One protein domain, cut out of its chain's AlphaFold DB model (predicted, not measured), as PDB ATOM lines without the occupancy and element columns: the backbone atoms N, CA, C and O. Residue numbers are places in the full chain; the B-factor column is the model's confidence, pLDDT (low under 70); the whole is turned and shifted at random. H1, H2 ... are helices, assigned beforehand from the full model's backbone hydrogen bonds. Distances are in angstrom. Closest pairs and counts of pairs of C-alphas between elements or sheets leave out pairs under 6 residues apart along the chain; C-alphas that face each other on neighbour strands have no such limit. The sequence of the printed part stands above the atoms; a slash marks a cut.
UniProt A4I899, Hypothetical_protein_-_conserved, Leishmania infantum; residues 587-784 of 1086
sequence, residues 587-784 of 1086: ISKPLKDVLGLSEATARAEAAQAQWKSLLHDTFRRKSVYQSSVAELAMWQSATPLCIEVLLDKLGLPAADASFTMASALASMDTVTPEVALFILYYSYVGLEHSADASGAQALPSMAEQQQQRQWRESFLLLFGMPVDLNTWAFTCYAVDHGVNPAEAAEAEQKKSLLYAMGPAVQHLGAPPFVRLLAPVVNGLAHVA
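This is residues 587 to 784 of the 1086 residues of the protein "Hypothetical_protein_-_conserved" of Leishmania infantum (UniProt A4I899). Picture a compact helical body from which one long helix, H2, runs out as an arm; the residues that stick out, 616 to 634, take in the far part of H2, the chain's turn back and the short H3. In the body H9 is the core, with H4, H6, H11, the short H10 and the near part of H2 packed round it, mostly crossed, while H8 lies over beyond H6 and H9. The 198 printed residues hold eleven named helices, H1 to H11 in chain order, and no named strand: the class is all helix. The whole is compact, with a radius of gyration of the C-alphas of 18.3 A, and spans 56 by 45 by 33 A.

Find C-alpha 597 at (131.629, 104.854, 112.668); from there H2, residues 597 to 619, runs 32.3 A to C-alpha 619 at (113.617, 120.092, 90.540). Before it comes H1, residues 591 to 594. After it look for H3 at 630 to 633, H4 at 642 to 650, 12.5 A long, H5 at 661 to 666 and H6 at 673 to 682, 14.2 A long. Then come H7 at 689 to 692, H8 at 702 to 719, 26.4 A long, H9 at 724 to 737, 19.9 A long, and H10 at 758 to 761. H11, residues 770 to 782, runs 19.8 A to C-alpha 782 at (123.176, 116.459, 105.319).

Start at the hub, H9, which touches five helices. Its residues 736 to 737 touch residues 600 to 604 of H2, about perpendicular at 85 degrees; the closest C-alphas, of Ala 600 and His 737, are 5.3 A apart. H9 touches H6 at a steep tilt of 48 degrees, the same way, closest at C-alphas 681 and 729, 4.7 A. It touches H11 at C-alphas 735 and 779, 4.6 A, H4 at 642 and 732, 5.7 A, and H10 at 727 and 761, 6.3 A. H4 and H11 touch at a shallow tilt of 14 degrees, opposite ways, with C-alphas 642 and 775 closest at 5.4 A. H8 is close to but not clearly touching H6, with C-alphas 680 and 712 closest at 7.0 A. H5 is near H6; H1, H3 and H7 touch no helix. Each O i to N i+4 pair is within hydrogen-bond range in H2, H4, H5, H6 and H9, against 13 of 14 in H8 and 7 of 9 in H11; H1, H3, H7 and H10 are too short for such a pair.

The C-alphas of Lys 622 and Leu 718, the two farthest apart, are 56.9 A apart. The printed part has no cut. Look at residues 738 to 757 for the long link, from H9 to H10. The mean pLDDT of the printed part is 73.9, and residues 618 to 639, 654 to 655, 686 to 703 and 743 to 760 are under 70.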
ATOM      1  N   ILE A 587     143.167 105.393 122.684       87.13
ATOM      2  CA  ILE A 587     144.152 105.124 121.614       87.13
ATOM      3  C   ILE A 587     144.358 103.635 121.302       87.13
ATOM      4  O   ILE A 587     144.742 103.291 120.185       87.13
ATOM      5  N   SER A 588     144.143 102.767 122.294       85.83
ATOM      6  CA  SER A 588     144.314 101.311 122.206       85.83
ATOM      7  C   SER A 588     143.021 100.577 121.857       85.83
ATOM      8  O   SER A 588     143.046  99.368 121.636       85.83
ATOM      9  N   LYS A 589     141.891 101.287 121.821       88.50
ATOM     10  CA  LYS A 589     140.599 100.739 121.416       88.50
ATOM     11  C   LYS A 589     140.476 100.779 119.886       88.50
ATOM     12  O   LYS A 589     141.098 101.637 119.251       88.50
ATOM     13  N   PRO A 590     139.692  99.866 119.286       88.14
ATOM     14  CA  PRO A 590     139.460  99.869 117.847       88.14
ATOM     15  C   PRO A 590     138.826 101.189 117.400       88.14
ATOM     16  O   PRO A 590     137.879 101.690 118.010       88.14
ATOM     17  N   LEU A 591     139.366 101.755 116.320       87.96
ATOM     18  CA  LEU A 591     139.001 103.073 115.800       87.96
ATOM     19  C   LEU A 591     137.503 103.168 115.484       87.96
ATOM     20  O   LEU A 591     136.875 104.182 115.778       87.96
ATOM     21  N   LYS A 592     136.941 102.083 114.936       85.73
ATOM     22  CA  LYS A 592     135.527 101.967 114.570       85.73
ATOM     23  C   LYS A 592     134.593 102.216 115.755       85.73
ATOM     24  O   LYS A 592     133.599 102.922 115.594       85.73
ATOM     25  N   ASP A 593     134.946 101.684 116.923       85.80
ATOM     26  CA  ASP A 593     134.140 101.796 118.140       85.80
ATOM     27  C   ASP A 593     134.339 103.161 118.803       85.80
ATOM     28  O   ASP A 593     133.382 103.769 119.266       85.80
ATOM     29  N   VAL A 594     135.577 103.670 118.825       85.70
ATOM     30  CA  VAL A 594     135.903 104.970 119.443       85.70
ATOM     31  C   VAL A 594     135.235 106.128 118.714       85.70
ATOM     32  O   VAL A 594     134.741 107.053 119.354       85.70
ATOM     33  N   LEU A 595     135.254 106.091 117.382       85.49
ATOM     34  CA  LEU A 595     134.607 107.106 116.564       85.49
ATOM     35  C   LEU A 595     133.113 106.829 116.377       85.49
ATOM     36  O   LEU A 595     132.420 107.702 115.891       85.49
ATOM     37  N   GLY A 596     132.586 105.651 116.726       84.18
ATOM     38  CA  GLY A 596     131.180 105.330 116.463       84.18
ATOM     39  C   GLY A 596     130.849 105.306 114.964       84.18
ATOM     40  O   GLY A 596     129.788 105.768 114.545       84.18
ATOM     41  N   LEU A 597     131.753 104.773 114.132       83.88
ATOM     42  CA  LEU A 597     131.629 104.854 112.668       83.88
ATOM     43  C   LEU A 597     130.353 104.191 112.137       83.88
ATOM     44  O   LEU A 597     129.793 104.669 111.162       83.88
ATOM     45  N   SER A 598     129.862 103.128 112.782       84.66
ATOM     46  CA  SER A 598     128.596 102.487 112.395       84.66
ATOM     47  C   SER A 598     127.382 103.397 112.580       84.66
ATOM     48  O   SER A 598     126.436 103.342 111.796       84.66
ATOM     49  N   GLU A 599     127.397 104.235 113.619       84.47
ATOM     50  CA  GLU A 599     126.337 105.214 113.854       84.47
ATOM     51  C   GLU A 599     126.445 106.364 112.857       84.47
ATOM     52  O   GLU A 599     125.439 106.752 112.268       84.47
ATOM     53  N   ALA A 600     127.666 106.846 112.603       84.07
ATOM     54  CA  ALA A 600     127.938 107.862 111.590       84.07
ATOM     55  C   ALA A 600     127.456 107.419 110.197       84.07
ATOM     56  O   ALA A 600     126.721 108.154 109.536       84.07
ATOM     57  N   THR A 601     127.761 106.182 109.782       84.92
ATOM     58  CA  THR A 601     127.275 105.633 108.505       84.92
ATOM     59  C   THR A 601     125.750 105.554 108.457       84.92
ATOM     60  O   THR A 601     125.150 105.967 107.468       84.92
ATOM     61  N   ALA A 602     125.097 105.102 109.535       84.71
ATOM     62  CA  ALA A 602     123.637 105.002 109.579       84.71
ATOM     63  C   ALA A 602     122.951 106.382 109.526       84.71
ATOM     64  O   ALA A 602     121.940 106.555 108.841       84.71
ATOM     65  N   ARG A 603     123.513 107.391 110.211       80.87
ATOM     66  CA  ARG A 603     123.030 108.783 110.147       80.87
ATOM     67  C   ARG A 603     123.220 109.370 108.749       80.87
ATOM     68  O   ARG A 603     122.297 109.997 108.231       80.87
ATOM     69  N   ALA A 604     124.371 109.127 108.121       80.65
ATOM     70  CA  ALA A 604     124.645 109.576 106.759       80.65
ATOM     71  C   ALA A 604     123.665 108.963 105.741       80.65
ATOM     72  O   ALA A 604     123.150 109.679 104.881       80.65
ATOM     73  N   GLU A 605     123.339 107.671 105.864       81.60
ATOM     74  CA  GLU A 605     122.343 106.998 105.016       81.60
ATOM     75  C   GLU A 605     120.935 107.593 105.183       81.60
ATOM     76  O   GLU A 605     120.250 107.879 104.192       81.60
ATOM     77  N   ALA A 606     120.510 107.837 106.427       80.41
ATOM     78  CA  ALA A 606     119.219 108.455 106.724       80.41
ATOM     79  C   ALA A 606     119.133 109.901 106.195       80.41
ATOM     80  O   ALA A 606     118.136 110.280 105.575       80.41
ATOM     81  N   ALA A 607     120.188 110.701 106.380       77.10
ATOM     82  CA  ALA A 607     120.252 112.074 105.883       77.10
ATOM     83  C   ALA A 607     120.295 112.132 104.348       77.10
ATOM     84  O   ALA A 607     119.608 112.951 103.734       77.10
ATOM     85  N   GLN A 608     121.001 111.199 103.699       79.28
ATOM     86  CA  GLN A 608     120.995 111.079 102.242       79.28
ATOM     87  C   GLN A 608     119.579 110.812 101.703       79.28
ATOM     88  O   GLN A 608     119.228 111.327 100.639       79.28
ATOM     89  N   ALA A 609     118.743 110.052 102.420       76.98
ATOM     90  CA  ALA A 609     117.339 109.857 102.049       76.98
ATOM     91  C   ALA A 609     116.516 111.157 102.149       76.98
ATOM     92  O   ALA A 609     115.715 111.445 101.256       76.98
ATOM     93  N   GLN A 610     116.752 111.982 103.174       76.98
ATOM     94  CA  GLN A 610     116.099 113.291 103.317       76.98
ATOM     95  C   GLN A 610     116.537 114.263 102.220       76.98
ATOM     96  O   GLN A 610     115.695 114.885 101.571       76.98
ATOM     97  N   TRP A 611     117.841 114.344 101.944       75.03
ATOM     98  CA  TRP A 611     118.375 115.225 100.908       75.03
ATOM     99  C   TRP A 611     117.835 114.859  99.519       75.03
ATOM    100  O   TRP A 611     117.475 115.743  98.741       75.03
ATOM    101  N   LYS A 612     117.670 113.556  99.230       74.28
ATOM    102  CA  LYS A 612     117.000 113.078  98.006       74.28
ATOM    103  C   LYS A 612     115.590 113.653  97.857       74.28
ATOM    104  O   LYS A 612     115.248 114.102  96.765       74.28
ATOM    105  N   SER A 613     114.793 113.682  98.928       74.73
ATOM    106  CA  SER A 613     113.447 114.277  98.871       74.73
ATOM    107  C   SER A 613     113.494 115.781  98.578       74.73
ATOM    108  O   SER A 613     112.785 116.252  97.693       74.73
ATOM    109  N   LEU A 614     114.409 116.512  99.225       74.22
ATOM    110  CA  LEU A 614     114.582 117.957  99.040       74.22
ATOM    111  C   LEU A 614     115.010 118.321  97.613       74.22
ATOM    112  O   LEU A 614     114.517 119.290  97.028       74.22
ATOM    113  N   LEU A 615     115.922 117.542  97.035       72.76
ATOM    114  CA  LEU A 615     116.342 117.708  95.648       72.76
ATOM    115  C   LEU A 615     115.185 117.441  94.686       72.76
ATOM    116  O   LEU A 615     114.952 118.231  93.771       72.76
ATOM    117  N   HIS A 616     114.433 116.364  94.922       71.77
ATOM    118  CA  HIS A 616     113.282 116.016  94.099       71.77
ATOM    119  C   HIS A 616     112.219 117.124  94.127       71.77
ATOM    120  O   HIS A 616     111.702 117.488  93.074       71.77
ATOM    121  N   ASP A 617     111.962 117.737  95.286       71.39
ATOM    122  CA  ASP A 617     111.037 118.870  95.420       71.39
ATOM    123  C   ASP A 617     111.529 120.130  94.697       71.39
ATOM    124  O   ASP A 617     110.738 120.844  94.079       71.39
ATOM    125  N   THR A 618     112.838 120.389  94.722       68.54
ATOM    126  CA  THR A 618     113.431 121.587  94.103       68.54
ATOM    127  C   THR A 618     113.407 121.506  92.569       68.54
ATOM    128  O   THR A 618     113.154 122.510  91.902       68.54
ATOM    129  N   PHE A 619     113.596 120.311  91.994       67.06
ATOM    130  CA  PHE A 619     113.617 120.092  90.540       67.06
ATOM    131  C   PHE A 619     112.289 119.553  89.956       67.06
ATOM    132  O   PHE A 619     112.175 119.392  88.740       67.06
ATOM    133  N   ARG A 620     111.236 119.326  90.763       52.16
ATOM    134  CA  ARG A 620     109.941 118.741  90.336       52.16
ATOM    135  C   ARG A 620     109.078 119.578  89.385       52.16
ATOM    136  O   ARG A 620     107.948 119.173  89.095       52.16
ATOM    137  N   ARG A 621     109.547 120.712  88.851       49.69
ATOM    138  CA  ARG A 621     108.835 121.433  87.774       49.69
ATOM    139  C   ARG A 621     108.920 120.635  86.455       49.69
ATOM    140  O   ARG A 621     109.661 120.999  85.559       49.69
ATOM    141  N   LYS A 622     108.172 119.520  86.400       44.17
ATOM    142  CA  LYS A 622     107.700 118.608  85.325       44.17
ATOM    143  C   LYS A 622     108.483 118.363  84.014       44.17
ATOM    144  O   LYS A 622     108.040 117.491  83.275       44.17
ATOM    145  N   SER A 623     109.602 119.008  83.689       47.20
ATOM    146  CA  SER A 623     110.224 118.885  82.351       47.20
ATOM    147  C   SER A 623     111.691 118.450  82.311       47.20
ATOM    148  O   SER A 623     112.201 118.224  81.217       47.20
ATOM    149  N   VAL A 624     112.371 118.272  83.448       46.44
ATOM    150  CA  VAL A 624     113.805 117.903  83.450       46.44
ATOM    151  C   VAL A 624     114.039 116.398  83.271       46.44
ATOM    152  O   VAL A 624     114.997 115.983  82.628       46.44
ATOM    153  N   TYR A 625     113.151 115.562  83.809       46.90
ATOM    154  CA  TYR A 625     113.412 114.135  84.038       46.90
ATOM    155  C   TYR A 625     112.996 113.205  82.884       46.90
ATOM    156  O   TYR A 625     112.411 112.152  83.122       46.90
ATOM    157  N   GLN A 626     113.262 113.559  81.622       45.91
ATOM    158  CA  GLN A 626     112.984 112.624  80.515       45.91
ATOM    159  C   GLN A 626     114.070 111.550  80.309       45.91
ATOM    160  O   GLN A 626     113.812 110.577  79.606       45.91
ATOM    161  N   SER A 627     115.239 111.640  80.956       44.95
ATOM    162  CA  SER A 627     116.245 110.567  80.940       44.95
ATOM    163  C   SER A 627     116.303 109.834  82.288       44.95
ATOM    164  O   SER A 627     116.928 110.269  83.251       44.95
ATOM    165  N   SER A 628     115.673 108.659  82.352       45.36
ATOM    166  CA  SER A 628     115.702 107.763  83.522       45.36
ATOM    167  C   SER A 628     117.118 107.342  83.948       45.36
ATOM    168  O   SER A 628     117.347 107.017  85.109       45.36
ATOM    169  N   VAL A 629     118.086 107.377  83.026       44.99
ATOM    170  CA  VAL A 629     119.483 106.978  83.270       44.99
ATOM    171  C   VAL A 629     120.209 107.969  84.193       44.99
ATOM    172  O   VAL A 629     120.988 107.549  85.051       44.99
ATOM    173  N   ALA A 630     119.890 109.264  84.109       50.11
ATOM    174  CA  ALA A 630     120.468 110.268  84.998       50.11
ATOM    175  C   ALA A 630     119.923 110.111  86.434       50.11
ATOM    176  O   ALA A 630     120.627 110.324  87.419       50.11
ATOM    177  N   GLU A 631     118.684 109.649  86.599       51.03
ATOM    178  CA  GLU A 631     118.060 109.528  87.920       51.03
ATOM    179  C   GLU A 631     118.644 108.412  88.810       51.03
ATOM    180  O   GLU A 631     118.384 108.374  90.009       51.03
ATOM    181  N   LEU A 632     119.465 107.511  88.272       46.41
ATOM    182  CA  LEU A 632     120.150 106.482  89.065       46.41
ATOM    183  C   LEU A 632     121.594 106.890  89.371       46.41
ATOM    184  O   LEU A 632     122.001 106.903  90.535       46.41
ATOM    185  N   ALA A 633     122.342 107.297  88.341       52.41
ATOM    186  CA  ALA A 633     123.756 107.654  88.467       52.41
ATOM    187  C   ALA A 633     123.987 108.900  89.341       52.41
ATOM    188  O   ALA A 633     124.972 108.966  90.075       52.41
ATOM    189  N   MET A 634     123.064 109.870  89.322       52.40
ATOM    190  CA  MET A 634     123.251 111.147  90.024       52.40
ATOM    191  C   MET A 634     123.012 111.081  91.537       52.40
ATOM    192  O   MET A 634     123.565 111.891  92.281       52.40
ATOM    193  N   TRP A 635     122.186 110.141  92.006       55.46
ATOM    194  CA  TRP A 635     121.643 110.174  93.373       55.46
ATOM    195  C   TRP A 635     122.131 109.031  94.268       55.46
ATOM    196  O   TRP A 635     122.040 109.134  95.496       55.46
ATOM    197  N   GLN A 636     122.589 107.922  93.676       53.96
ATOM    198  CA  GLN A 636     122.809 106.667  94.397       53.96
ATOM    199  C   GLN A 636     124.246 106.396  94.831       53.96
ATOM    200  O   GLN A 636     124.439 105.453  95.591       53.96
ATOM    201  N   SER A 637     125.247 107.181  94.417       57.47
ATOM    202  CA  SER A 637     126.611 106.934  94.890       57.47
ATOM    203  C   SER A 637     126.651 107.093  96.414       57.47
ATOM    204  O   SER A 637     126.491 108.212  96.923       57.47
ATOM    205  N   ALA A 638     126.826 105.979  97.133       64.65
ATOM    206  CA  ALA A 638     127.159 105.994  98.549       64.65
ATOM    207  C   ALA A 638     128.402 106.871  98.681       64.65
ATOM    208  O   ALA A 638     129.431 106.618  98.055       64.65
ATOM    209  N   THR A 639     128.241 107.997  99.361       68.71
ATOM    210  CA  THR A 639     129.323 108.967  99.500       68.71
ATOM    211  C   THR A 639     130.060 108.572 100.769       68.71
ATOM    212  O   THR A 639     129.406 108.516 101.810       68.71
ATOM    213  N   PRO A 640     131.359 108.242 100.679       82.62
ATOM    214  CA  PRO A 640     132.112 107.782 101.835       82.62
ATOM    215  C   PRO A 640     132.175 108.876 102.900       82.62
ATOM    216  O   PRO A 640     132.012 110.063 102.595       82.62
ATOM    217  N   LEU A 641     132.441 108.477 104.139       87.57
ATOM    218  CA  LEU A 641     132.740 109.427 105.211       87.57
ATOM    219  C   LEU A 641     134.102 110.096 104.959       87.57
ATOM    220  O   LEU A 641     134.980 109.535 104.293       87.57
ATOM    221  N   CYS A 642     134.326 111.284 105.521       91.21
ATOM    222  CA  CYS A 642     135.614 111.975 105.424       91.21
ATOM    223  C   CYS A 642     136.743 111.101 105.986       91.21
ATOM    224  O   CYS A 642     137.822 111.027 105.396       91.21
ATOM    225  N   ILE A 643     136.481 110.394 107.088       91.42
ATOM    226  CA  ILE A 643     137.434 109.452 107.687       91.42
ATOM    227  C   ILE A 643     137.811 108.289 106.764       91.42
ATOM    228  O   ILE A 643     138.974 107.895 106.738       91.42
ATOM    229  N   GLU A 644     136.881 107.769 105.963       89.11
ATOM    230  CA  GLU A 644     137.173 106.687 105.013       89.11
ATOM    231  C   GLU A 644     138.115 107.175 103.911       89.11
ATOM    232  O   GLU A 644     139.085 106.495 103.575       89.11
ATOM    233  N   VAL A 645     137.896 108.398 103.416       89.40
ATOM    234  CA  VAL A 645     138.789 109.035 102.438       89.40
ATOM    235  C   VAL A 645     140.168 109.322 103.043       89.40
ATOM    236  O   VAL A 645     141.183 109.164 102.362       89.40
ATOM    237  N   LEU A 646     140.234 109.716 104.320       90.62
ATOM    238  CA  LEU A 646     141.505 109.926 105.023       90.62
ATOM    239  C   LEU A 646     142.293 108.624 105.183       90.62
ATOM    240  O   LEU A 646     143.494 108.604 104.917       90.62
ATOM    241  N   LEU A 647     141.629 107.539 105.588       90.37
ATOM    242  CA  LEU A 647     142.261 106.229 105.755       90.37
ATOM    243  C   LEU A 647     142.756 105.668 104.416       90.37
ATOM    244  O   LEU A 647     143.904 105.229 104.345       90.37
ATOM    245  N   ASP A 648     141.949 105.763 103.352       89.17
ATOM    246  CA  ASP A 648     142.348 105.376 101.989       89.17
ATOM    247  C   ASP A 648     143.589 106.155 101.531       89.17
ATOM    248  O   ASP A 648     144.575 105.578 101.069       89.17
ATOM    249  N   LYS A 649     143.601 107.476 101.753       86.62
ATOM    250  CA  LYS A 649     144.723 108.335 101.357       86.62
ATOM    251  C   LYS A 649     146.020 108.013 102.100       86.62
ATOM    252  O   LYS A 649     147.097 108.154 101.518       86.62
ATOM    253  N   LEU A 650     145.922 107.597 103.361       87.20
ATOM    254  CA  LEU A 650     147.059 107.184 104.187       87.20
ATOM    255  C   LEU A 650     147.486 105.727 103.947       87.20
ATOM    256  O   LEU A 650     148.494 105.299 104.507       87.20
ATOM    257  N   GLY A 651     146.747 104.962 103.134       83.75
ATOM    258  CA  GLY A 651     146.990 103.531 102.934       83.75
ATOM    259  C   GLY A 651     146.747 102.701 104.199       83.75
ATOM    260  O   GLY A 651     147.381 101.663 104.386       83.75
ATOM    261  N   LEU A 652     145.876 103.177 105.093       85.09
ATOM    262  CA  LEU A 652     145.544 102.509 106.350       85.09
ATOM    263  C   LEU A 652     144.332 101.580 106.167       85.09
ATOM    264  O   LEU A 652     143.422 101.892 105.395       85.09
ATOM    265  N   PRO A 653     144.283 100.438 106.875       76.50
ATOM    266  CA  PRO A 653     143.245  99.439 106.662       76.50
ATOM    267  C   PRO A 653     141.904  99.894 107.254       76.50
ATOM    268  O   PRO A 653     141.638  99.719 108.440       76.50
ATOM    269  N   ALA A 654     141.026 100.448 106.414       68.42
ATOM    270  CA  ALA A 654     139.673 100.842 106.821       68.42
ATOM    271  C   ALA A 654     138.768  99.639 107.166       68.42
ATOM    272  O   ALA A 654     137.845  99.765 107.968       68.42
ATOM    273  N   ALA A 655     139.034  98.468 106.576       67.03
ATOM    274  CA  ALA A 655     138.238  97.254 106.772       67.03
ATOM    275  C   ALA A 655     138.598  96.471 108.051       67.03
ATOM    276  O   ALA A 655     137.784  95.676 108.529       67.03
ATOM    277  N   ASP A 656     139.790  96.687 108.616       77.33
ATOM    278  CA  ASP A 656     140.256  95.935 109.781       77.33
ATOM    279  C   ASP A 656     139.592  96.446 111.061       77.33
ATOM    280  O   ASP A 656     139.946  97.490 111.612       77.33
ATOM    281  N   ALA A 657     138.660  95.655 111.594       72.40
ATOM    282  CA  ALA A 657     137.931  95.984 112.818       72.40
ATOM    283  C   ALA A 657     138.839  96.155 114.052       72.40
ATOM    284  O   ALA A 657     138.448  96.812 115.011       72.40
ATOM    285  N   SER A 658     140.050  95.587 114.041       82.16
ATOM    286  CA  SER A 658     141.025  95.692 115.134       82.16
ATOM    287  C   SER A 658     142.003  96.864 114.996       82.16
ATOM    288  O   SER A 658     142.910  96.982 115.820       82.16
ATOM    289  N   PHE A 659     141.887  97.702 113.962       88.35
ATOM    290  CA  PHE A 659     142.810  98.817 113.750       88.35
ATOM    291  C   PHE A 659     142.644  99.900 114.829       88.35
ATOM    292  O   PHE A 659     141.531 100.320 115.143       88.35
ATOM    293  N   THR A 660     143.759 100.364 115.400       89.89
ATOM    294  CA  THR A 660     143.785 101.325 116.520       89.89
ATOM    295  C   THR A 660     144.589 102.579 116.177       89.89
ATOM    296  O   THR A 660     145.452 102.572 115.293       89.89
ATOM    297  N   MET A 661     144.373 103.661 116.929       90.83
ATOM    298  CA  MET A 661     145.180 104.877 116.770       90.83
ATOM    299  C   MET A 661     146.649 104.637 117.151       90.83
ATOM    300  O   MET A 661     147.557 105.163 116.510       90.83
ATOM    301  N   ALA A 662     146.901 103.779 118.144       87.98
ATOM    302  CA  ALA A 662     148.254 103.378 118.522       87.98
ATOM    303  C   ALA A 662     148.998 102.665 117.376       87.98
ATOM    304  O   ALA A 662     150.173 102.956 117.140       87.98
ATOM    305  N   SER A 663     148.323 101.781 116.625       87.76
ATOM    306  CA  SER A 663     148.918 101.154 115.435       87.76
ATOM    307  C   SER A 663     149.202 102.169 114.327       87.76
ATOM    308  O   SER A 663     150.275 102.109 113.735       87.76
ATOM    309  N   ALA A 664     148.303 103.138 114.109       87.47
ATOM    310  CA  ALA A 664     148.497 104.200 113.120       87.47
ATOM    311  C   ALA A 664     149.740 105.053 113.430       87.47
ATOM    312  O   ALA A 664     150.576 105.299 112.558       87.47
ATOM    313  N   LEU A 665     149.895 105.460 114.696       87.93
ATOM    314  CA  LEU A 665     151.052 106.231 115.152       87.93
ATOM    315  C   LEU A 665     152.354 105.427 115.065       87.93
ATOM    316  O   LEU A 665     153.387 105.989 114.713       87.93
ATOM    317  N   ALA A 666     152.315 104.120 115.337       84.97
ATOM    318  CA  ALA A 666     153.494 103.260 115.249       84.97
ATOM    319  C   ALA A 666     154.014 103.092 113.808       84.97
ATOM    320  O   ALA A 666     155.226 102.957 113.613       84.97
ATOM    321  N   SER A 667     153.119 103.127 112.813       83.13
ATOM    322  CA  SER A 667     153.459 103.084 111.381       83.13
ATOM    323  C   SER A 667     153.873 104.438 110.786       83.13
ATOM    324  O   SER A 667     154.170 104.521 109.599       83.13
ATOM    325  N   MET A 668     153.881 105.516 111.576       82.77
ATOM    326  CA  MET A 668     154.092 106.872 111.068       82.77
ATOM    327  C   MET A 668     155.577 107.196 110.825       82.77
ATOM    328  O   MET A 668     156.352 107.441 111.757       82.77
ATOM    329  N   ASP A 669     155.955 107.331 109.554       78.50
ATOM    330  CA  ASP A 669     157.318 107.703 109.150       78.50
ATOM    331  C   ASP A 669     157.542 109.210 108.997       78.50
ATOM    332  O   ASP A 669     158.661 109.681 109.217       78.50
ATOM    333  N   THR A 670     156.502 109.981 108.682       81.79
ATOM    334  CA  THR A 670     156.524 111.448 108.563       81.79
ATOM    335  C   THR A 670     155.173 112.034 108.982       81.79
ATOM    336  O   THR A 670     154.160 111.341 108.974       81.79
ATOM    337  N   VAL A 671     155.155 113.309 109.386       82.52
ATOM    338  CA  VAL A 671     153.906 114.040 109.667       82.52
ATOM    339  C   VAL A 671     153.577 114.877 108.437       82.52
ATOM    340  O   VAL A 671     154.096 115.980 108.278       82.52
ATOM    341  N   THR A 672     152.781 114.316 107.532       87.42
ATOM    342  CA  THR A 672     152.246 115.026 106.361       87.42
ATOM    343  C   THR A 672     150.928 115.735 106.719       87.42
ATOM    344  O   THR A 672     150.385 115.485 107.803       87.42
ATOM    345  N   PRO A 673     150.385 116.624 105.859       85.95
ATOM    346  CA  PRO A 673     149.097 117.276 106.112       85.95
ATOM    347  C   PRO A 673     147.963 116.283 106.365       85.95
ATOM    348  O   PRO A 673     147.126 116.526 107.226       85.95
ATOM    349  N   GLU A 674     147.969 115.146 105.673       90.04
ATOM    350  CA  GLU A 674     146.962 114.090 105.791       90.04
ATOM    351  C   GLU A 674     147.053 113.376 107.143       90.04
ATOM    352  O   GLU A 674     146.036 113.162 107.801       90.04
ATOM    353  N   VAL A 675     148.272 113.064 107.598       90.97
ATOM    354  CA  VAL A 675     148.497 112.454 108.918       90.97
ATOM    355  C   VAL A 675     148.108 113.429 110.029       90.97
ATOM    356  O   VAL A 675     147.446 113.039 110.989       90.97
ATOM    357  N   ALA A 676     148.479 114.706 109.898       91.57
ATOM    358  CA  ALA A 676     148.095 115.743 110.852       91.57
ATOM    359  C   ALA A 676     146.571 115.922 110.902       91.57
ATOM    360  O   ALA A 676     146.003 115.980 111.990       91.57
ATOM    361  N   LEU A 677     145.909 115.944 109.741       93.33
ATOM    362  CA  LEU A 677     144.454 116.015 109.630       93.33
ATOM    363  C   LEU A 677     143.782 114.809 110.302       93.33
ATOM    364  O   LEU A 677     142.826 114.998 111.044       93.33
ATOM    365  N   PHE A 678     144.307 113.595 110.115       94.58
ATOM    366  CA  PHE A 678     143.803 112.380 110.769       94.58
ATOM    367  C   PHE A 678     143.976 112.412 112.298       94.58
ATOM    368  O   PHE A 678     143.032 112.123 113.034       94.58
ATOM    369  N   ILE A 679     145.149 112.825 112.795       94.08
ATOM    370  CA  ILE A 679     145.402 112.992 114.238       94.08
ATOM    371  C   ILE A 679     144.446 114.027 114.840       94.08
ATOM    372  O   ILE A 679     143.883 113.801 115.911       94.08
ATOM    373  N   LEU A 680     144.245 115.152 114.152       93.49
ATOM    374  CA  LEU A 680     143.338 116.203 114.597       93.49
ATOM    375  C   LEU A 680     141.874 115.775 114.524       93.49
ATOM    376  O   LEU A 680     141.141 116.058 115.464       93.49
ATOM    377  N   TYR A 681     141.459 115.053 113.483       93.27
ATOM    378  CA  TYR A 681     140.119 114.471 113.384       93.27
ATOM    379  C   TYR A 681     139.843 113.578 114.600       93.27
ATOM    380  O   TYR A 681     138.859 113.768 115.310       93.27
ATOM    381  N   TYR A 682     140.774 112.670 114.916       92.89
ATOM    382  CA  TYR A 682     140.680 111.816 116.103       92.89
ATOM    383  C   TYR A 682     140.676 112.622 117.413       92.89
ATOM    384  O   TYR A 682     140.053 112.234 118.395       92.89
ATOM    385  N   SER A 683     141.332 113.783 117.442       90.85
ATOM    386  CA  SER A 683     141.370 114.659 118.620       90.85
ATOM    387  C   SER A 683     140.016 115.292 118.989       90.85
ATOM    388  O   SER A 683     139.904 115.927 120.040       90.85
ATOM    389  N   TYR A 684     139.002 115.153 118.129       87.30
ATOM    390  CA  TYR A 684     137.627 115.592 118.380       87.30
ATOM    391  C   TYR A 684     136.721 114.481 118.939       87.30
ATOM    392  O   TYR A 684     135.546 114.729 119.197       87.30
ATOM    393  N   VAL A 685     137.259 113.281 119.198       81.42
ATOM    394  CA  VAL A 685     136.543 112.182 119.871       81.42
ATOM    395  C   VAL A 685     135.865 112.654 121.162       81.42
ATOM    396  O   VAL A 685     136.472 113.335 121.988       81.42
ATOM    397  N   GLY A 686     134.619 112.217 121.361       64.94
ATOM    398  CA  GLY A 686     133.857 112.435 122.595       64.94
ATOM    399  C   GLY A 686     133.042 113.728 122.633       64.94
ATOM    400  O   GLY A 686     132.304 113.938 123.593       64.94
ATOM    401  N   LEU A 687     133.103 114.560 121.591       61.77
ATOM    402  CA  LEU A 687     132.303 115.785 121.518       61.77
ATOM    403  C   LEU A 687     130.790 115.526 121.535       61.77
ATOM    404  O   LEU A 687     130.062 116.238 122.227       61.77
ATOM    405  N   GLU A 688     130.326 114.457 120.881       51.23
ATOM    406  CA  GLU A 688     128.903 114.080 120.872       51.23
ATOM    407  C   GLU A 688     128.389 113.561 122.219       51.23
ATOM    408  O   GLU A 688     127.250 113.824 122.599       51.23
ATOM    409  N   HIS A 689     129.223 112.834 122.972       41.57
ATOM    410  CA  HIS A 689     128.787 112.179 124.211       41.57
ATOM    411  C   HIS A 689     128.445 113.181 125.323       41.57
ATOM    412  O   HIS A 689     127.808 112.807 126.305       41.57
ATOM    413  N   SER A 690     128.818 114.454 125.157       39.19
ATOM    414  CA  SER A 690     128.418 115.527 126.069       39.19
ATOM    415  C   SER A 690     126.996 116.058 125.829       39.19
ATOM    416  O   SER A 690     126.439 116.687 126.725       39.19
ATOM    417  N   ALA A 691     126.392 115.812 124.659       36.83
ATOM    418  CA  ALA A 691     125.088 116.382 124.309       36.83
ATOM    419  C   ALA A 691     123.906 115.461 124.664       36.83
ATOM    420  O   ALA A 691     122.916 115.933 125.227       36.83
ATOM    421  N   ASP A 692     124.016 114.157 124.388       39.35
ATOM    422  CA  ASP A 692     122.878 113.231 124.515       39.35
ATOM    423  C   ASP A 692     122.864 112.420 125.816       39.35
ATOM    424  O   ASP A 692     121.816 111.912 126.237       39.35
ATOM    425  N   ALA A 693     123.997 112.311 126.514       35.45
ATOM    426  CA  ALA A 693     124.017 111.628 127.795       35.45
ATOM    427  C   ALA A 693     123.328 112.504 128.850       35.45
ATOM    428  O   ALA A 693     123.893 113.447 129.390       35.45
ATOM    429  N   SER A 694     122.111 112.115 129.225       37.29
ATOM    430  CA  SER A 694     121.400 112.549 130.441       37.29
ATOM    431  C   SER A 694     122.223 112.486 131.751       37.29
ATOM    432  O   SER A 694     121.751 112.925 132.799       37.29
ATOM    433  N   GLY A 695     123.457 111.973 131.713       36.25
ATOM    434  CA  GLY A 695     124.463 112.140 132.751       36.25
ATOM    435  C   GLY A 695     125.259 113.424 132.528       36.25
ATOM    436  O   GLY A 695     126.013 113.519 131.572       36.25
ATOM    437  N   ALA A 696     125.104 114.372 133.450       35.84
ATOM    438  CA  ALA A 696     125.729 115.691 133.528       35.84
ATOM    439  C   ALA A 696     127.278 115.727 133.437       35.84
ATOM    440  O   ALA A 696     127.949 116.193 134.359       35.84
ATOM    441  N   GLN A 697     127.871 115.283 132.328       42.31
ATOM    442  CA  GLN A 697     129.201 115.730 131.939       42.31
ATOM    443  C   GLN A 697     129.039 117.148 131.405       42.31
ATOM    444  O   GLN A 697     128.499 117.369 130.326       42.31
ATOM    445  N   ALA A 698     129.410 118.112 132.248       45.74
ATOM    446  CA  ALA A 698     129.362 119.528 131.932       45.74
ATOM    447  C   ALA A 698     130.035 119.770 130.574       45.74
ATOM    448  O   ALA A 698     131.189 119.380 130.385       45.74
ATOM    449  N   LEU A 699     129.308 120.391 129.637       52.43
ATOM    450  CA  LEU A 699     129.914 120.876 128.402       52.43
ATOM    451  C   LEU A 699     131.150 121.717 128.763       52.43
ATOM    452  O   LEU A 699     131.065 122.533 129.689       52.43
ATOM    453  N   PRO A 700     132.275 121.548 128.047       61.52
ATOM    454  CA  PRO A 700     133.471 122.323 128.314       61.52
ATOM    455  C   PRO A 700     133.165 123.810 128.151       61.52
ATOM    456  O   PRO A 700     132.517 124.233 127.186       61.52
ATOM    457  N   SER A 701     133.640 124.601 129.106       65.41
ATOM    458  CA  SER A 701     133.511 126.055 129.077       65.41
ATOM    459  C   SER A 701     134.177 126.643 127.827       65.41
ATOM    460  O   SER A 701     135.107 126.063 127.266       65.41
ATOM    461  N   MET A 702     133.765 127.843 127.402       66.05
ATOM    462  CA  MET A 702     134.407 128.538 126.272       66.05
ATOM    463  C   MET A 702     135.926 128.689 126.454       66.05
ATOM    464  O   MET A 702     136.672 128.595 125.481       66.05
ATOM    465  N   ALA A 703     136.392 128.881 127.693       68.84
ATOM    466  CA  ALA A 703     137.815 128.960 128.015       68.84
ATOM    467  C   ALA A 703     138.531 127.620 127.777       68.84
ATOM    468  O   ALA A 703     139.585 127.593 127.143       68.84
ATOM    469  N   GLU A 704     137.937 126.505 128.209       73.23
ATOM    470  CA  GLU A 704     138.471 125.163 127.949       73.23
ATOM    471  C   GLU A 704     138.462 124.839 126.453       73.23
ATOM    472  O   GLU A 704     139.443 124.313 125.938       73.23
ATOM    473  N   GLN A 705     137.410 125.210 125.714       74.92
ATOM    474  CA  GLN A 705     137.365 125.020 124.258       74.92
ATOM    475  C   GLN A 705     138.465 125.813 123.538       74.92
ATOM    476  O   GLN A 705     139.134 125.286 122.644       74.92
ATOM    477  N   GLN A 706     138.691 127.071 123.936       78.47
ATOM    478  CA  GLN A 706     139.789 127.890 123.414       78.47
ATOM    479  C   GLN A 706     141.155 127.290 123.760       78.47
ATOM    480  O   GLN A 706     142.042 127.264 122.909       78.47
ATOM    481  N   GLN A 707     141.318 126.749 124.966       83.61
ATOM    482  CA  GLN A 707     142.549 126.082 125.380       83.61
ATOM    483  C   GLN A 707     142.797 124.791 124.584       83.61
ATOM    484  O   GLN A 707     143.893 124.578 124.065       83.61
ATOM    485  N   GLN A 708     141.769 123.963 124.392       85.72
ATOM    486  CA  GLN A 708     141.858 122.766 123.553       85.72
ATOM    487  C   GLN A 708     142.184 123.112 122.098       85.72
ATOM    488  O   GLN A 708     142.953 122.405 121.443       85.72
ATOM    489  N   ARG A 709     141.627 124.214 121.580       84.73
ATOM    490  CA  ARG A 709     142.009 124.759 120.275       84.73
ATOM    491  C   ARG A 709     143.494 125.127 120.260       84.73
ATOM    492  O   ARG A 709     144.207 124.643 119.388       84.73
ATOM    493  N   GLN A 710     143.982 125.882 121.243       85.75
ATOM    494  CA  GLN A 710     145.401 126.262 121.333       85.75
ATOM    495  C   GLN A 710     146.341 125.051 121.366       85.75
ATOM    496  O   GLN A 710     147.409 125.096 120.755       85.75
ATOM    497  N   TRP A 711     145.965 123.953 122.026       87.78
ATOM    498  CA  TRP A 711     146.768 122.725 122.026       87.78
ATOM    499  C   TRP A 711     146.852 122.069 120.644       87.78
ATOM    500  O   TRP A 711     147.945 121.690 120.216       87.78
ATOM    501  N   ARG A 712     145.734 121.995 119.910       89.67
ATOM    502  CA  ARG A 712     145.701 121.486 118.525       89.67
ATOM    503  C   ARG A 712     146.526 122.358 117.574       89.67
ATOM    504  O   ARG A 712     147.309 121.842 116.778       89.67
ATOM    505  N   GLU A 713     146.414 123.678 117.694       87.30
ATOM    506  CA  GLU A 713     147.205 124.622 116.892       87.30
ATOM    507  C   GLU A 713     148.697 124.547 117.252       87.30
ATOM    508  O   GLU A 713     149.553 124.539 116.368       87.30
ATOM    509  N   SER A 714     149.027 124.387 118.537       82.80
ATOM    510  CA  SER A 714     150.409 124.179 118.993       82.80
ATOM    511  C   SER A 714     151.014 122.903 118.409       82.80
ATOM    512  O   SER A 714     152.175 122.915 117.996       82.80
ATOM    513  N   PHE A 715     150.235 121.821 118.314       88.09
ATOM    514  CA  PHE A 715     150.652 120.591 117.639       88.09
ATOM    515  C   PHE A 715     150.989 120.834 116.158       88.09
ATOM    516  O   PHE A 715     152.052 120.416 115.699       88.09
ATOM    517  N   LEU A 716     150.151 121.570 115.422       87.07
ATOM    518  CA  LEU A 716     150.426 121.928 114.022       87.07
ATOM    519  C   LEU A 716     151.698 122.776 113.881       87.07
ATOM    520  O   LEU A 716     152.543 122.508 113.021       87.07
ATOM    521  N   LEU A 717     151.885 123.749 114.774       81.19
ATOM    522  CA  LEU A 717     153.060 124.623 114.793       81.19
ATOM    523  C   LEU A 717     154.361 123.875 115.121       81.19
ATOM    524  O   LEU A 717     155.427 124.291 114.665       81.19
ATOM    525  N   LEU A 718     154.311 122.766 115.871       77.39
ATOM    526  CA  LEU A 718     155.488 121.915 116.110       77.39
ATOM    527  C   LEU A 718     156.032 121.300 114.812       77.39
ATOM    528  O   LEU A 718     157.244 121.111 114.697       77.39
ATOM    529  N   PHE A 719     155.159 121.039 113.838       78.35
ATOM    530  CA  PHE A 719     155.513 120.445 112.546       78.35
ATOM    531  C   PHE A 719     155.550 121.452 111.387       78.35
ATOM    532  O   PHE A 719     155.912 121.078 110.275       78.35
ATOM    533  N   GLY A 720     155.256 122.731 111.643       75.53
ATOM    534  CA  GLY A 720     155.244 123.778 110.615       75.53
ATOM    535  C   GLY A 720     154.055 123.676 109.656       75.53
ATOM    536  O   GLY A 720     154.189 124.029 108.486       75.53
ATOM    537  N   MET A 721     152.923 123.170 110.147       82.26
ATOM    538  CA  MET A 721     151.709 122.919 109.369       82.26
ATOM    539  C   MET A 721     150.722 124.094 109.476       82.26
ATOM    540  O   MET A 721     150.712 124.778 110.503       82.26
ATOM    541  N   PRO A 722     149.884 124.343 108.451       81.92
ATOM    542  CA  PRO A 722     148.922 125.439 108.481       81.92
ATOM    543  C   PRO A 722     147.830 125.196 109.526       81.92
ATOM    544  O   PRO A 722     147.309 124.088 109.653       81.92
ATOM    545  N   VAL A 723     147.468 126.257 110.247       81.75
ATOM    546  CA  VAL A 723     146.472 126.229 111.332       81.75
ATOM    547  C   VAL A 723     145.082 125.831 110.817       81.75
ATOM    548  O   VAL A 723     144.333 125.159 111.524       81.75
ATOM    549  N   ASP A 724     144.778 126.136 109.554       84.70
ATOM    550  CA  ASP A 724     143.508 125.811 108.892       84.70
ATOM    551  C   ASP A 724     143.224 124.304 108.817       84.70
ATOM    552  O   ASP A 724     142.063 123.905 108.710       84.70
ATOM    553  N   LEU A 725     144.250 123.447 108.933       87.60
ATOM    554  CA  LEU A 725     144.058 121.996 109.055       87.60
ATOM    555  C   LEU A 725     143.217 121.631 110.276       87.60
ATOM    556  O   LEU A 725     142.505 120.632 110.239       87.60
ATOM    557  N   ASN A 726     143.264 122.438 111.337       89.96
ATOM    558  CA  ASN A 726     142.413 122.253 112.503       89.96
ATOM    559  C   ASN A 726     140.940 122.509 112.155       89.96
ATOM    560  O   ASN A 726     140.078 121.689 112.464       89.96
ATOM    561  N   THR A 727     140.657 123.600 111.437       88.19
ATOM    562  CA  THR A 727     139.308 123.927 110.950       88.19
ATOM    563  C   THR A 727     138.780 122.839 110.014       88.19
ATOM    564  O   THR A 727     137.631 122.416 110.144       88.19
ATOM    565  N   TRP A 728     139.628 122.326 109.116       90.00
ATOM    566  CA  TRP A 728     139.298 121.188 108.255       90.00
ATOM    567  C   TRP A 728     139.038 119.904 109.042       90.00
ATOM    568  O   TRP A 728     138.032 119.246 108.787       90.00
ATOM    569  N   ALA A 729     139.891 119.563 110.012       90.89
ATOM    570  CA  ALA A 729     139.726 118.383 110.860       90.89
ATOM    571  C   ALA A 729     138.382 118.403 111.585       90.89
ATOM    572  O   ALA A 729     137.645 117.420 111.566       90.89
ATOM    573  N   PHE A 730     138.049 119.550 112.173       89.24
ATOM    574  CA  PHE A 730     136.774 119.754 112.839       89.24
ATOM    575  C   PHE A 730     135.596 119.681 111.881       89.24
ATOM    576  O   PHE A 730     134.610 119.034 112.203       89.24
ATOM    577  N   THR A 731     135.695 120.309 110.706       88.28
ATOM    578  CA  THR A 731     134.613 120.272 109.718       88.28
ATOM    579  C   THR A 731     134.350 118.831 109.300       88.28
ATOM    580  O   THR A 731     133.202 118.413 109.335       88.28
ATOM    581  N   CYS A 732     135.403 118.065 108.983       91.43
ATOM    582  CA  CYS A 732     135.315 116.646 108.630       91.43
ATOM    583  C   CYS A 732     134.682 115.819 109.753       91.43
ATOM    584  O   CYS A 732     133.812 114.996 109.490       91.43
ATOM    585  N   TYR A 733     135.095 116.051 111.001       89.47
ATOM    586  CA  TYR A 733     134.516 115.373 112.158       89.47
ATOM    587  C   TYR A 733     133.031 115.720 112.317       89.47
ATOM    588  O   TYR A 733     132.188 114.832 112.354       89.47
ATOM    589  N   ALA A 734     132.691 117.010 112.346       86.30
ATOM    590  CA  ALA A 734     131.326 117.476 112.549       86.30
ATOM    591  C   ALA A 734     130.369 116.924 111.486       86.30
ATOM    592  O   ALA A 734     129.302 116.419 111.820       86.30
ATOM    593  N   VAL A 735     130.766 116.956 110.212       87.32
ATOM    594  CA  VAL A 735     129.900 116.496 109.122       87.32
ATOM    595  C   VAL A 735     129.745 114.980 109.053       87.32
ATOM    596  O   VAL A 735     128.643 114.522 108.757       87.32
ATOM    597  N   ASP A 736     130.786 114.202 109.371       87.57
ATOM    598  CA  ASP A 736     130.673 112.737 109.472       87.57
ATOM    599  C   ASP A 736     129.721 112.333 110.607       87.57
ATOM    600  O   ASP A 736     128.980 111.357 110.498       87.57
ATOM    601  N   HIS A 737     129.715 113.113 111.686       84.40
ATOM    602  CA  HIS A 737     128.930 112.855 112.886       84.40
ATOM    603  C   HIS A 737     127.535 113.507 112.879       84.40
ATOM    604  O   HIS A 737     126.707 113.234 113.742       84.40
ATOM    605  N   GLY A 738     127.197 114.283 111.849       78.21
ATOM    606  CA  GLY A 738     125.866 114.883 111.719       78.21
ATOM    607  C   GLY A 738     125.665 116.143 112.569       78.21
ATOM    608  O   GLY A 738     124.535 116.501 112.892       78.21
ATOM    609  N   VAL A 739     126.754 116.810 112.941       79.25
ATOM    610  CA  VAL A 739     126.772 118.018 113.767       79.25
ATOM    611  C   VAL A 739     126.930 119.253 112.887       79.25
ATOM    612  O   VAL A 739     127.810 119.288 112.028       79.25
ATOM    613  N   ASN A 740     126.080 120.271 113.078       77.25
ATOM    614  CA  ASN A 740     126.122 121.466 112.237       77.25
ATOM    615  C   ASN A 740     127.347 122.296 112.625       77.25
ATOM    616  O   ASN A 740     127.370 122.851 113.726       77.25
ATOM    617  N   PRO A 741     128.366 122.429 111.759       75.14
ATOM    618  CA  PRO A 741     129.556 123.163 112.148       75.14
ATOM    619  C   PRO A 741     129.314 124.675 112.206       75.14
ATOM    620  O   PRO A 741     130.117 125.376 112.810       75.14
ATOM    621  N   ALA A 742     128.251 125.192 111.580       71.57
ATOM    622  CA  ALA A 742     127.990 126.625 111.466       71.57
ATOM    623  C   ALA A 742     126.888 127.154 112.381       71.57
ATOM    624  O   ALA A 742     126.668 128.365 112.368       71.57
ATOM    625  N   GLU A 743     126.217 126.298 113.158       63.92
ATOM    626  CA  GLU A 743     125.224 126.752 114.133       63.92
ATOM    627  C   GLU A 743     125.866 127.749 115.106       63.92
ATOM    628  O   GLU A 743     126.657 127.406 115.986       63.92
ATOM    629  N   ALA A 744     125.546 129.023 114.882       50.08
ATOM    630  CA  ALA A 744     125.853 130.114 115.777       50.08
ATOM    631  C   ALA A 744     124.901 130.043 116.974       50.08
ATOM    632  O   ALA A 744     123.736 129.671 116.842       50.08
ATOM    633  N   ALA A 745     125.402 130.438 118.141       41.58
ATOM    634  CA  ALA A 745     124.694 130.493 119.414       41.58
ATOM    635  C   ALA A 745     123.550 131.540 119.458       41.58
ATOM    636  O   ALA A 745     123.388 132.227 120.461       41.58
ATOM    637  N   GLU A 746     122.739 131.677 118.401       40.76
ATOM    638  CA  GLU A 746     121.573 132.574 118.387       40.76
ATOM    639  C   GLU A 746     120.480 132.136 119.376       40.76
ATOM    640  O   GLU A 746     119.649 132.942 119.790       40.76
ATOM    641  N   ALA A 747     120.506 130.889 119.852       35.91
ATOM    642  CA  ALA A 747     119.700 130.464 120.989       35.91
ATOM    643  C   ALA A 747     120.485 130.659 122.295       35.91
ATOM    644  O   ALA A 747     120.961 129.693 122.896       35.91
ATOM    645  N   GLU A 748     120.568 131.906 122.759       35.37
ATOM    646  CA  GLU A 748     121.305 132.340 123.957       35.37
ATOM    647  C   GLU A 748     120.907 131.645 125.280       35.37
ATOM    648  O   GLU A 748     121.420 132.006 126.335       35.37
ATOM    649  N   GLN A 749     120.017 130.644 125.297       37.76
ATOM    650  CA  GLN A 749     119.580 130.037 126.558       37.76
ATOM    651  C   GLN A 749     119.389 128.520 126.605       37.76
ATOM    652  O   GLN A 749     119.101 128.052 127.708       37.76
ATOM    653  N   LYS A 750     119.499 127.710 125.529       36.92
ATOM    654  CA  LYS A 750     118.869 126.375 125.655       36.92
ATOM    655  C   LYS A 750     119.334 125.103 124.937       36.92
ATOM    656  O   LYS A 750     118.502 124.210 125.015       36.92
ATOM    657  N   LYS A 751     120.561 124.905 124.396       39.13
ATOM    658  CA  LYS A 751     121.252 123.564 124.456       39.13
ATOM    659  C   LYS A 751     122.552 123.288 123.670       39.13
ATOM    660  O   LYS A 751     123.128 122.250 123.963       39.13
ATOM    661  N   SER A 752     123.089 124.108 122.763       38.85
ATOM    662  CA  SER A 752     124.283 123.671 121.990       38.85
ATOM    663  C   SER A 752     125.345 124.761 121.776       38.85
ATOM    664  O   SER A 752     125.588 125.232 120.674       38.85
ATOM    665  N   LEU A 753     126.045 125.145 122.847       43.72
ATOM    666  CA  LEU A 753     127.271 125.968 122.802       43.72
ATOM    667  C   LEU A 753     128.472 125.130 122.328       43.72
ATOM    668  O   LEU A 753     129.391 124.865 123.104       43.72
ATOM    669  N   LEU A 754     128.436 124.605 121.106       46.07
ATOM    670  CA  LEU A 754     129.284 123.449 120.818       46.07
ATOM    671  C   LEU A 754     130.634 123.744 120.143       46.07
ATOM    672  O   LEU A 754     131.545 122.967 120.399       46.07
ATOM    673  N   TYR A 755     130.881 124.852 119.415       56.49
ATOM    674  CA  TYR A 755     132.198 124.996 118.748       56.49
ATOM    675  C   TYR A 755     132.749 126.416 118.565       56.49
ATOM    676  O   TYR A 755     132.309 127.173 117.703       56.49
ATOM    677  N   ALA A 756     133.869 126.709 119.241       57.28
ATOM    678  CA  ALA A 756     134.705 127.901 119.021       57.28
ATOM    679  C   ALA A 756     135.218 128.090 117.571       57.28
ATOM    680  O   ALA A 756     135.776 129.141 117.252       57.28
ATOM    681  N   MET A 757     135.076 127.084 116.698       59.88
ATOM    682  CA  MET A 757     135.493 127.150 115.292       59.88
ATOM    683  C   MET A 757     134.347 127.367 114.304       59.88
ATOM    684  O   MET A 757     134.631 127.578 113.130       59.88
ATOM    685  N   GLY A 758     133.083 127.388 114.740       63.96
ATOM    686  CA  GLY A 758     131.954 127.559 113.821       63.96
ATOM    687  C   GLY A 758     132.031 128.806 112.924       63.96
ATOM    688  O   GLY A 758     131.872 128.676 111.709       63.96
ATOM    689  N   PRO A 759     132.407 129.992 113.447       64.18
ATOM    690  CA  PRO A 759     132.641 131.176 112.614       64.18
ATOM    691  C   PRO A 759     133.794 131.015 111.610       64.18
ATOM    692  O   PRO A 759     133.762 131.606 110.537       64.18
ATOM    693  N   ALA A 760     134.808 130.203 111.926       68.04
ATOM    694  CA  ALA A 760     135.936 129.952 111.025       68.04
ATOM    695  C   ALA A 760     135.570 128.976 109.893       68.04
ATOM    696  O   ALA A 760     136.070 129.118 108.780       68.04
ATOM    697  N   VAL A 761     134.651 128.031 110.138       73.16
ATOM    698  CA  VAL A 761     134.153 127.095 109.110       73.16
ATOM    699  C   VAL A 761     133.402 127.830 107.994       73.16
ATOM    700  O   VAL A 761     133.410 127.410 106.839       73.16
ATOM    701  N   GLN A 762     132.816 128.988 108.298       70.30
ATOM    702  CA  GLN A 762     132.185 129.848 107.297       70.30
ATOM    703  C   GLN A 762     133.167 130.409 106.251       70.30
ATOM    704  O   GLN A 762     132.729 130.854 105.188       70.30
ATOM    705  N   HIS A 763     134.472 130.369 106.539       70.42
ATOM    706  CA  HIS A 763     135.557 130.867 105.696       70.42
ATOM    707  C   HIS A 763     136.604 129.777 105.419       70.42
ATOM    708  O   HIS A 763     137.806 130.040 105.446       70.42
ATOM    709  N   LEU A 764     136.157 128.541 105.161       74.75
ATOM    710  CA  LEU A 764     137.046 127.450 104.758       74.75
ATOM    711  C   LEU A 764     137.841 127.822 103.495       74.75
ATOM    712  O   LEU A 764     137.270 128.108 102.440       74.75
ATOM    713  N   GLY A 765     139.170 127.797 103.625       75.49
ATOM    714  CA  GLY A 765     140.111 127.956 102.517       75.49
ATOM    715  C   GLY A 765     140.183 126.715 101.622       75.49
ATOM    716  O   GLY A 765     139.271 125.893 101.591       75.49
ATOM    717  N   ALA A 766     141.284 126.552 100.888       78.95
ATOM    718  CA  ALA A 766     141.487 125.363 100.063       78.95
ATOM    719  C   ALA A 766     141.627 124.091 100.934       78.95
ATOM    720  O   ALA A 766     142.271 124.137 101.988       78.95
ATOM    721  N   PRO A 767     141.041 122.952 100.517       82.82
ATOM    722  CA  PRO A 767     141.245 121.670 101.180       82.82
ATOM    723  C   PRO A 767     142.696 121.200 101.012       82.82
ATOM    724  O   PRO A 767     143.335 121.527 100.010       82.82
ATOM    725  N   PRO A 768     143.213 120.363 101.929       80.73
ATOM    726  CA  PRO A 768     144.548 119.786 101.779       80.73
ATOM    727  C   PRO A 768     144.659 118.855 100.563       80.73
ATOM    728  O   PRO A 768     145.744 118.702 100.012       80.73
ATOM    729  N   PHE A 769     143.554 118.242 100.126       84.54
ATOM    730  CA  PHE A 769     143.494 117.457  98.895       84.54
ATOM    731  C   PHE A 769     142.069 117.402  98.323       84.54
ATOM    732  O   PHE A 769     141.084 117.405  99.061       84.54
ATOM    733  N   VAL A 770     141.965 117.305  96.993       85.82
ATOM    734  CA  VAL A 770     140.709 117.436  96.221       85.82
ATOM    735  C   VAL A 770     139.645 116.416  96.637       85.82
ATOM    736  O   VAL A 770     138.484 116.775  96.825       85.82
ATOM    737  N   ARG A 771     140.040 115.153  96.868       86.43
ATOM    738  CA  ARG A 771     139.114 114.060  97.232       86.43
ATOM    739  C   ARG A 771     138.340 114.294  98.536       86.43
ATOM    740  O   ARG A 771     137.319 113.645  98.735       86.43
ATOM    741  N   LEU A 772     138.785 115.212  99.400       88.97
ATOM    742  CA  LEU A 772     138.084 115.561 100.641       88.97
ATOM    743  C   LEU A 772     136.824 116.412 100.399       88.97
ATOM    744  O   LEU A 772     135.935 116.443 101.244       88.97
ATOM    745  N   LEU A 773     136.708 117.094  99.254       88.49
ATOM    746  CA  LEU A 773     135.589 118.008  98.996       88.49
ATOM    747  C   LEU A 773     134.246 117.292  98.857       88.49
ATOM    748  O   LEU A 773     133.250 117.756  99.404       88.49
ATOM    749  N   ALA A 774     134.212 116.171  98.137       85.60
ATOM    750  CA  ALA A 774     132.985 115.413  97.918       85.60
ATOM    751  C   ALA A 774     132.316 114.942  99.230       85.60
ATOM    752  O   ALA A 774     131.124 115.224  99.397       85.60
ATOM    753  N   PRO A 775     133.023 114.285 100.176       87.73
ATOM    754  CA  PRO A 775     132.421 113.878 101.444       87.73
ATOM    755  C   PRO A 775     132.065 115.079 102.332       87.73
ATOM    756  O   PRO A 775     130.988 115.082 102.922       87.73
ATOM    757  N   VAL A 776     132.877 116.144 102.354       90.29
ATOM    758  CA  VAL A 776     132.572 117.350 103.147       90.29
ATOM    759  C   VAL A 776     131.332 118.073 102.627       90.29
ATOM    760  O   VAL A 776     130.455 118.414 103.413       90.29
ATOM    761  N   VAL A 777     131.198 118.273 101.312       88.37
ATOM    762  CA  VAL A 777     129.993 118.885 100.726       88.37
ATOM    763  C   VAL A 777     128.761 118.025 100.977       88.37
ATOM    764  O   VAL A 777     127.688 118.551 101.261       88.37
ATOM    765  N   ASN A 778     128.912 116.705 100.892       83.58
ATOM    766  CA  ASN A 778     127.834 115.779 101.198       83.58
ATOM    767  C   ASN A 778     127.389 115.906 102.655       83.58
ATOM    768  O   ASN A 778     126.209 116.111 102.917       83.58
ATOM    769  N   GLY A 779     128.332 115.856 103.589       84.20
ATOM    770  CA  GLY A 779     128.020 115.958 105.002       84.20
ATOM    771  C   GLY A 779     127.507 117.349 105.405       84.20
ATOM    772  O   GLY A 779     126.518 117.440 106.118       84.20
ATOM    773  N   LEU A 780     128.050 118.448 104.871       86.41
ATOM    774  CA  LEU A 780     127.492 119.794 105.098       86.41
ATOM    775  C   LEU A 780     126.049 119.920 104.585       86.41
ATOM    776  O   LEU A 780     125.238 120.617 105.194       86.41
ATOM    777  N   ALA A 781     125.719 119.250 103.475       81.59
ATOM    778  CA  ALA A 781     124.358 119.232 102.943       81.59
ATOM    779  C   ALA A 781     123.427 118.443 103.866       81.59
ATOM    780  O   ALA A 781     122.323 118.901 104.158       81.59
ATOM    781  N   HIS A 782     123.904 117.305 104.373       80.41
ATOM    782  CA  HIS A 782     123.176 116.459 105.319       80.41
ATOM    783  C   HIS A 782     122.832 117.186 106.609       80.41
ATOM    784  O   HIS A 782     121.717 117.045 107.097       80.41
ATOM    785  N   VAL A 783     123.752 118.003 107.127       77.66
ATOM    786  CA  VAL A 783     123.515 118.773 108.353       77.66
ATOM    787  C   VAL A 783     122.880 120.146 108.091       77.66
ATOM    788  O   VAL A 783     122.838 121.008 108.961       77.66
ATOM    789  N   ALA A 784     122.369 120.374 106.877       76.05
ATOM    790  CA  ALA A 784     121.706 121.615 106.481       76.05
ATOM    791  C   ALA A 784     122.541 122.893 106.729       76.05
ATOM    792  O   ALA A 784     121.992 123.982 106.903       76.05
TER     793      ALA A 784